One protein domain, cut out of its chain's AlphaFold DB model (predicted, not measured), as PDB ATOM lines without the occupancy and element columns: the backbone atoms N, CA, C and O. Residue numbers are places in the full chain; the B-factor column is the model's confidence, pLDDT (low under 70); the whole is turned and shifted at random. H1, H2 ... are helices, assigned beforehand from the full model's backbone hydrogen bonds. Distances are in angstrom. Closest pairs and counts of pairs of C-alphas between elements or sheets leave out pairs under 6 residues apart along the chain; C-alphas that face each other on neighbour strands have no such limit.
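AT A GLANCE: This is residues 14 to 73 of the 78 residues of an uncharacterized protein of Shewanella sp. WE21 (UniProt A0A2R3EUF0). One long helix, H4, makes the length of the domain, and three shorter helices are placed one after another along it: H1 beside its last turns, H2 crossing it steeply further back, and H3 over its earlier part, near Leu 55. H2 packs on H4 and also touches H3, while H1 meets H4 alone, and residues 43 to 48 lead from H3 to the far end where H4 begins. The printed part has 60 residues with four named helices, in the order H1, H2, H3, H4, and no named strand; the class is all helix. The whole is compact, with a radius of gyration of the C-alphas of 11.6 A, yet elongated in outline, spanning 35 by 19 by 17 A.

HOW THE PARTS SIT: H4, residues 49 to 71, is the longest helix. H2, residues 21 to 31, touches H4, which meets it with residues 59 to 66 alone; the closest C-alphas are those of Val 24 and Val 63, 6.2 A apart. Their lines stand at a steep tilt of 65 degrees, and they run the same way. H1, residues 14 to 18, touches H4, which meets it with residues 66 to 70 alone; the closest C-alphas are those of Ala 16 and Cys 67, 5.9 A apart. H3, residues 36 to 42, is close to H4 but not clearly touching it: the closest C-alphas, those of Leu 37 and Leu 55, are 7.0 A apart, and the lines are about perpendicular, at 82 degrees. H2 and H3 touch, with the C-alphas of Arg 22 and Ser 42 closest at 6.8 A; they run opposite ways at a steep tilt of 49 degrees. H1 is apart from H3, and also apart from H2. In H1, H2 and H3 every O i to N i+4 pair is within hydrogen-bond range; in H4, 17 of 19 are.

IN THESE COORDINATES: H4 measures 33.4 A from C-alpha 49 at (76.084, 65.719, 23.718) to C-alpha 71 at (95.895, 83.392, 3.377). H2 measures 15.2 A, H3 9.8 A and H1 6.2 A from first to last C-alpha. H1 begins at C-alpha 14, at (96.982, 72.977, -0.184).

THE WHOLE: The two C-alphas farthest apart, those of Ala 49 and Gly 73, are 36.2 A apart. The printed part has no cut. The links from H1 to H2 and from H2 to H3 are tight, and the link from H3 to H4, with 6 residues, is short. The mean pLDDT of the printed part is 75.9; residues 14 to 17, 33 to 34 and 67 to 73 are under 70.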
ATOM      1  N   ASP A  14      97.028  74.438  -0.140       62.22
ATOM      2  CA  ASP A  14      96.982  72.977  -0.184       62.22
ATOM      3  C   ASP A  14      97.151  72.370   1.213       62.22
ATOM      4  O   ASP A  14      96.342  71.539   1.626       62.22
ATOM      5  N   ASN A  15      98.127  72.830   1.999       63.75
ATOM      6  CA  ASN A  15      98.255  72.419   3.398       63.75
ATOM      7  C   ASN A  15      97.051  72.854   4.242       63.75
ATOM      8  O   ASN A  15      96.579  72.059   5.053       63.75
ATOM      9  N   ALA A  16      96.509  74.058   4.027       63.56
ATOM     10  CA  ALA A  16      95.317  74.515   4.744       63.56
ATOM     11  C   ALA A  16      94.079  73.646   4.451       63.56
ATOM     12  O   ALA A  16      93.317  73.339   5.368       63.56
ATOM     13  N   ASN A  17      93.911  73.197   3.204       65.69
ATOM     14  CA  ASN A  17      92.836  72.285   2.797       65.69
ATOM     15  C   ASN A  17      93.046  70.842   3.279       65.69
ATOM     16  O   ASN A  17      92.084  70.081   3.373       65.69
ATOM     17  N   ARG A  18      94.289  70.448   3.574       72.12
ATOM     18  CA  ARG A  18      94.622  69.105   4.071       72.12
ATOM     19  C   ARG A  18      94.511  68.971   5.586       72.12
ATOM     20  O   ARG A  18      94.554  67.844   6.075       72.12
ATOM     21  N   TRP A  19      94.370  70.072   6.324       76.06
ATOM     22  CA  TRP A  19      94.297  70.015   7.778       76.06
ATOM     23  C   TRP A  19      93.022  69.343   8.267       76.06
ATOM     24  O   TRP A  19      91.898  69.738   7.954       76.06
ATOM     25  N   THR A  20      93.217  68.340   9.110       77.06
ATOM     26  CA  THR A  20      92.130  67.693   9.843       77.06
ATOM     27  C   THR A  20      91.673  68.567  11.012       77.06
ATOM     28  O   THR A  20      92.437  69.377  11.537       77.06
ATOM     29  N   GLU A  21      90.439  68.380  11.492       76.69
ATOM     30  CA  GLU A  21      89.889  69.132  12.639       76.69
ATOM     31  C   GLU A  21      90.835  69.109  13.853       76.69
ATOM     32  O   GLU A  21      90.983  70.099  14.567       76.69
ATOM     33  N   ARG A  22      91.531  67.986  14.060       77.06
ATOM     34  CA  ARG A  22      92.500  67.803  15.144       77.06
ATOM     35  C   ARG A  22      93.756  68.658  14.968       77.06
ATOM     36  O   ARG A  22      94.245  69.224  15.944       77.06
ATOM     37  N   GLU A  23      94.261  68.765  13.744       78.75
ATOM     38  CA  GLU A  23      95.412  69.612  13.418       78.75
ATOM     39  C   GLU A  23      95.052  71.092  13.495       78.75
ATOM     40  O   GLU A  23      95.811  71.863  14.080       78.75
ATOM     41  N   VAL A  24      93.871  71.478  12.998       80.12
ATOM     42  CA  VAL A  24      93.346  72.846  13.123       80.12
ATOM     43  C   VAL A  24      93.240  73.245  14.590       80.12
ATOM     44  O   VAL A  24      93.674  74.334  14.961       80.12
ATOM     45  N   LEU A  25      92.728  72.358  15.449       80.62
ATOM     46  CA  LEU A  25      92.684  72.595  16.891       80.62
ATOM     47  C   LEU A  25      94.078  72.722  17.507       80.62
ATOM     48  O   LEU A  25      94.295  73.622  18.313       80.62
ATOM     49  N   GLY A  26      95.033  71.877  17.112       79.06
ATOM     50  CA  GLY A  26      96.418  71.967  17.582       79.06
ATOM     51  C   GLY A  26      97.107  73.273  17.171       79.06
ATOM     52  O   GLY A  26      97.741  73.927  18.000       79.06
ATOM     53  N   LEU A  27      96.943  73.691  15.913       78.00
ATOM     54  CA  LEU A  27      97.426  74.975  15.394       78.00
ATOM     55  C   LEU A  27      96.766  76.147  16.114       78.00
ATOM     56  O   LEU A  27      97.456  77.072  16.545       78.00
ATOM     57  N   TRP A  28      95.450  76.087  16.304       79.81
ATOM     58  CA  TRP A  28      94.705  77.100  17.035       79.81
ATOM     59  C   TRP A  28      95.163  77.203  18.490       79.81
ATOM     60  O   TRP A  28      95.378  78.306  18.965       79.81
ATOM     61  N   HIS A  29      95.390  76.081  19.182       81.06
ATOM     62  CA  HIS A  29      95.921  76.053  20.555       81.06
ATOM     63  C   HIS A  29      97.357  76.569  20.659       81.06
ATOM     64  O   HIS A  29      97.769  77.038  21.719       81.06
ATOM     65  N   LYS A  30      98.134  76.463  19.578       75.81
ATOM     66  CA  LYS A  30      99.496  77.000  19.505       75.81
ATOM     67  C   LYS A  30      99.502  78.507  19.243       75.81
ATOM     68  O   LYS A  30     100.352  79.208  19.783       75.81
ATOM     69  N   LEU A  31      98.573  78.994  18.420       74.81
ATOM     70  CA  LEU A  31      98.433  80.411  18.067       74.81
ATOM     71  C   LEU A  31      97.669  81.212  19.132       74.81
ATOM     72  O   LEU A  31      97.997  82.366  19.395       74.81
ATOM     73  N   PHE A  32      96.669  80.602  19.760       73.81
ATOM     74  CA  PHE A  32      95.769  81.208  20.733       73.81
ATOM     75  C   PHE A  32      95.634  80.303  21.960       73.81
ATOM     76  O   PHE A  32      95.693  79.080  21.859       73.81
ATOM     77  N   LYS A  33      95.387  80.883  23.142       68.00
ATOM     78  CA  LYS A  33      94.963  80.102  24.317       68.00
ATOM     79  C   LYS A  33      93.613  79.455  23.995       68.00
ATOM     80  O   LYS A  33      92.587  80.125  24.044       68.00
ATOM     81  N   GLY A  34      93.639  78.185  23.599       69.19
ATOM     82  CA  GLY A  34      92.460  77.405  23.234       69.19
ATOM     83  C   GLY A  34      91.391  77.354  24.325       69.19
ATOM     84  O   GLY A  34      91.638  77.661  25.492       69.19
ATOM     85  N   ASP A  35      90.189  76.923  23.949       78.88
ATOM     86  CA  ASP A  35      89.084  76.758  24.891       78.88
ATOM     87  C   ASP A  35      89.180  75.421  25.650       78.88
ATOM     88  O   ASP A  35      89.620  74.405  25.095       78.88
ATOM     89  N   LYS A  36      88.722  75.389  26.911       78.31
ATOM     90  CA  LYS A  36      88.705  74.166  27.738       78.31
ATOM     91  C   LYS A  36      87.976  73.012  27.042       78.31
ATOM     92  O   LYS A  36      88.433  71.876  27.138       78.31
ATOM     93  N   LEU A  37      86.900  73.295  26.308       79.38
ATOM     94  CA  LEU A  37      86.131  72.305  25.556       79.38
ATOM     95  C   LEU A  37      86.960  71.679  24.427       79.38
ATOM     96  O   LEU A  37      86.983  70.463  24.251       79.38
ATOM     97  N   THR A  38      87.705  72.507  23.695       79.88
ATOM     98  CA  THR A  38      88.593  72.023  22.632       79.88
ATOM     99  C   THR A  38      89.799  71.258  23.166       79.88
ATOM    100  O   THR A  38      90.252  70.313  22.522       79.88
ATOM    101  N   HIS A  39      90.300  71.607  24.355       78.81
ATOM    102  CA  HIS A  39      91.327  70.816  25.032       78.81
ATOM    103  C   HIS A  39      90.804  69.443  25.466       78.81
ATOM    104  O   HIS A  39      91.498  68.454  25.236       78.81
ATOM    105  N   LYS A  40      89.586  69.369  26.023       80.31
ATOM    106  CA  LYS A  40      88.927  68.093  26.352       80.31
ATOM    107  C   LYS A  40      88.780  67.206  25.116       80.31
ATOM    108  O   LYS A  40      89.186  66.048  25.133       80.31
ATOM    109  N   PHE A  41      88.289  67.776  24.013       79.38
ATOM    110  CA  PHE A  41      88.158  67.051  22.748       79.38
ATOM    111  C   PHE A  41      89.507  66.549  22.215       79.38
ATOM    112  O   PHE A  41      89.631  65.390  21.824       79.38
ATOM    113  N   SER A  42      90.549  67.385  22.259       75.56
ATOM    114  CA  SER A  42      91.900  66.995  21.833       75.56
ATOM    115  C   SER A  42      92.457  65.822  22.657       75.56
ATOM    116  O   SER A  42      93.091  64.918  22.104       75.56
ATOM    117  N   LYS A  43      92.132  65.784  23.958       80.44
ATOM    118  CA  LYS A  43      92.493  64.715  24.903       80.44
ATOM    119  C   LYS A  43      91.612  63.459  24.830       80.44
ATOM    120  O   LYS A  43      91.823  62.552  25.628       80.44
ATOM    121  N   CYS A  44      90.661  63.378  23.893       73.19
ATOM    122  CA  CYS A  44      89.651  62.311  23.840       73.19
ATOM    123  C   CYS A  44      88.833  62.176  25.143       73.19
ATOM    124  O   CYS A  44      88.393  61.080  25.486       73.19
ATOM    125  N   GLU A  45      88.636  63.267  25.887       79.69
ATOM    126  CA  GLU A  45      87.762  63.265  27.064       79.69
ATOM    127  C   GLU A  45      86.286  63.304  26.639       79.69
ATOM    128  O   GLU A  45      85.944  63.809  25.567       79.69
ATOM    129  N   LEU A  46      85.402  62.773  27.489       74.75
ATOM    130  CA  LEU A  46      83.956  62.784  27.266       74.75
ATOM    131  C   LEU A  46      83.450  64.228  27.145       74.75
ATOM    132  O   LEU A  46      83.527  65.018  28.088       74.75
ATOM    133  N   VAL A  47      82.946  64.555  25.956       77.88
ATOM    134  CA  VAL A  47      82.223  65.795  25.676       77.88
ATOM    135  C   VAL A  47      80.741  65.461  25.691       77.88
ATOM    136  O   VAL A  47      80.286  64.585  24.956       77.88
ATOM    137  N   GLU A  48      79.991  66.155  26.536       80.50
ATOM    138  CA  GLU A  48      78.553  65.960  26.661       80.50
ATOM    139  C   GLU A  48      77.839  66.298  25.346       80.50
ATOM    140  O   GLU A  48      78.209  67.244  24.649       80.50
ATOM    141  N   ALA A  49      76.769  65.571  25.008       77.81
ATOM    142  CA  ALA A  49      76.084  65.719  23.718       77.81
ATOM    143  C   ALA A  49      75.601  67.160  23.440       77.81
ATOM    144  O   ALA A  49      75.642  67.627  22.300       77.81
ATOM    145  N   HIS A  50      75.203  67.886  24.489       80.06
ATOM    146  CA  HIS A  50      74.802  69.291  24.395       80.06
ATOM    147  C   HIS A  50      75.988  70.229  24.106       80.06
ATOM    148  O   HIS A  50      75.822  71.261  23.454       80.06
ATOM    149  N   GLU A  51      77.196  69.864  24.539       78.50
ATOM    150  CA  GLU A  51      78.417  70.614  24.254       78.50
ATOM    151  C   GLU A  51      78.997  70.266  22.878       78.50
ATOM    152  O   GLU A  51      79.615  71.128  22.256       78.50
ATOM    153  N   VAL A  52      78.756  69.055  22.355       81.12
ATOM    154  CA  VAL A  52      79.230  68.626  21.024       81.12
ATOM    155  C   VAL A  52      78.701  69.534  19.914       81.12
ATOM    156  O   VAL A  52      79.452  69.892  19.008       81.12
ATOM    157  N   ALA A  53      77.431  69.946  19.976       84.50
ATOM    158  CA  ALA A  53      76.865  70.871  18.992       84.50
ATOM    159  C   ALA A  53      77.616  72.213  18.986       84.50
ATOM    160  O   ALA A  53      77.984  72.730  17.927       84.50
ATOM    161  N   ARG A  54      77.916  72.737  20.180       84.62
ATOM    162  CA  ARG A  54      78.672  73.981  20.347       84.62
ATOM    163  C   ARG A  54      80.126  73.815  19.908       84.62
ATOM    164  O   ARG A  54      80.656  74.687  19.230       84.62
ATOM    165  N   LEU A  55      80.744  72.682  20.236       83.88
ATOM    166  CA  LEU A  55      82.102  72.332  19.834       83.88
ATOM    167  C   LEU A  55      82.240  72.277  18.312       83.88
ATOM    168  O   LEU A  55      83.144  72.905  17.776       83.88
ATOM    169  N   LYS A  56      81.334  71.578  17.618       83.75
ATOM    170  CA  LYS A  56      81.338  71.482  16.150       83.75
ATOM    171  C   LYS A  56      81.232  72.853  15.493       83.75
ATOM    172  O   LYS A  56      81.978  73.146  14.564       83.75
ATOM    173  N   HIS A  57      80.348  73.709  16.005       86.31
ATOM    174  CA  HIS A  57      80.222  75.077  15.514       86.31
ATOM    175  C   HIS A  57      81.523  75.873  15.713       86.31
ATOM    176  O   HIS A  57      82.013  76.507  14.781       86.31
ATOM    177  N   THR A  58      82.139  75.775  16.893       84.50
ATOM    178  CA  THR A  58      83.429  76.415  17.179       84.50
ATOM    179  C   THR A  58      84.561  75.877  16.296       84.50
ATOM    180  O   THR A  58      85.353  76.665  15.786       84.50
ATOM    181  N   ILE A  59      84.630  74.562  16.061       83.69
ATOM    182  CA  ILE A  59      85.619  73.944  15.163       83.69
ATOM    183  C   ILE A  59      85.457  74.490  13.742       83.69
ATOM    184  O   ILE A  59      86.450  74.882  13.137       83.69
ATOM    185  N   ALA A  60      84.228  74.600  13.230       84.75
ATOM    186  CA  ALA A  60      83.978  75.155  11.899       84.75
ATOM    187  C   ALA A  60      84.466  76.612  11.773       84.75
ATOM    188  O   ALA A  60      85.077  76.998  10.769       84.75
ATOM    189  N   ILE A  61      84.258  77.412  12.824       84.81
ATOM    190  CA  ILE A  61      84.784  78.779  12.910       84.81
ATOM    191  C   ILE A  61      86.316  78.758  12.909       84.81
ATOM    192  O   ILE A  61      86.930  79.526  12.174       84.81
ATOM    193  N   TYR A  62      86.948  77.870  13.677       83.50
ATOM    194  CA  TYR A  62      88.407  77.765  13.729       83.50
ATOM    195  C   TYR A  62      89.015  77.322  12.401       83.50
ATOM    196  O   TYR A  62      90.007  77.911  11.995       83.50
ATOM    197  N   VAL A  63      88.407  76.375  11.681       79.38
ATOM    198  CA  VAL A  63      88.830  75.988  10.321       79.38
ATOM    199  C   VAL A  63      88.801  77.201   9.392       79.38
ATOM    200  O   VAL A  63      89.783  77.496   8.713       79.38
ATOM    201  N   THR A  64      87.704  77.960   9.422       81.75
ATOM    202  CA  THR A  64      87.548  79.170   8.604       81.75
ATOM    203  C   THR A  64      88.585  80.233   8.974       81.75
ATOM    204  O   THR A  64      89.227  80.818   8.099       81.75
ATOM    205  N   LEU A  65      88.796  80.465  10.273       79.62
ATOM    206  CA  LEU A  65      89.761  81.439  10.774       79.62
ATOM    207  C   LEU A  65      91.186  81.042  10.416       79.62
ATOM    208  O   LEU A  65      91.916  81.865   9.880       79.62
ATOM    209  N   VAL A  66      91.563  79.789  10.641       75.12
ATOM    210  CA  VAL A  66      92.886  79.256  10.314       75.12
ATOM    211  C   VAL A  66      93.144  79.342   8.809       75.12
ATOM    212  O   VAL A  66      94.206  79.819   8.417       75.12
ATOM    213  N   CYS A  67      92.162  79.018   7.965       69.94
ATOM    214  CA  CYS A  67      92.271  79.208   6.518       69.94
ATOM    215  C   CYS A  67      92.442  80.695   6.148       69.94
ATOM    216  O   CYS A  67      93.262  81.043   5.300       69.94
ATOM    217  N   SER A  68      91.728  81.603   6.820       67.38
ATOM    218  CA  SER A  68      91.858  83.048   6.582       67.38
ATOM    219  C   SER A  68      93.176  83.648   7.106       67.38
ATOM    220  O   SER A  68      93.741  84.547   6.479       67.38
ATOM    221  N   CYS A  69      93.695  83.142   8.229       64.44
ATOM    222  CA  CYS A  69      94.977  83.521   8.825       64.44
ATOM    223  C   CYS A  69      96.146  82.994   8.005       64.44
ATOM    224  O   CYS A  69      97.145  83.701   7.868       64.44
ATOM    225  N   ALA A  70      95.996  81.789   7.447       61.62
ATOM    226  CA  ALA A  70      96.904  81.251   6.462       61.62
ATOM    227  C   ALA A  70      96.985  82.262   5.315       61.62
ATOM    228  O   ALA A  70      98.030  82.879   5.175       61.62
ATOM    229  N   VAL A  71      95.892  82.543   4.594       57.00
ATOM    230  CA  VAL A  71      95.895  83.392   3.377       57.00
ATOM    231  C   VAL A  71      96.448  84.806   3.608       57.00
ATOM    232  O   VAL A  71      97.022  85.400   2.698       57.00
ATOM    233  N   LYS A  72      96.316  85.355   4.819       54.91
ATOM    234  CA  LYS A  72      96.783  86.714   5.135       54.91
ATOM    235  C   LYS A  72      98.256  86.824   5.528       54.91
ATOM    236  O   LYS A  72      98.697  87.946   5.759       54.91
ATOM    237  N   GLY A  73      99.014  85.726   5.593       51.81
ATOM    238  CA  GLY A  73     100.431  85.770   5.957       51.81
ATOM    239  C   GLY A  73     100.631  86.461   7.305       51.81
ATOM    240  O   GLY A  73     101.105  87.594   7.375       51.81
TER     241      GLY A  73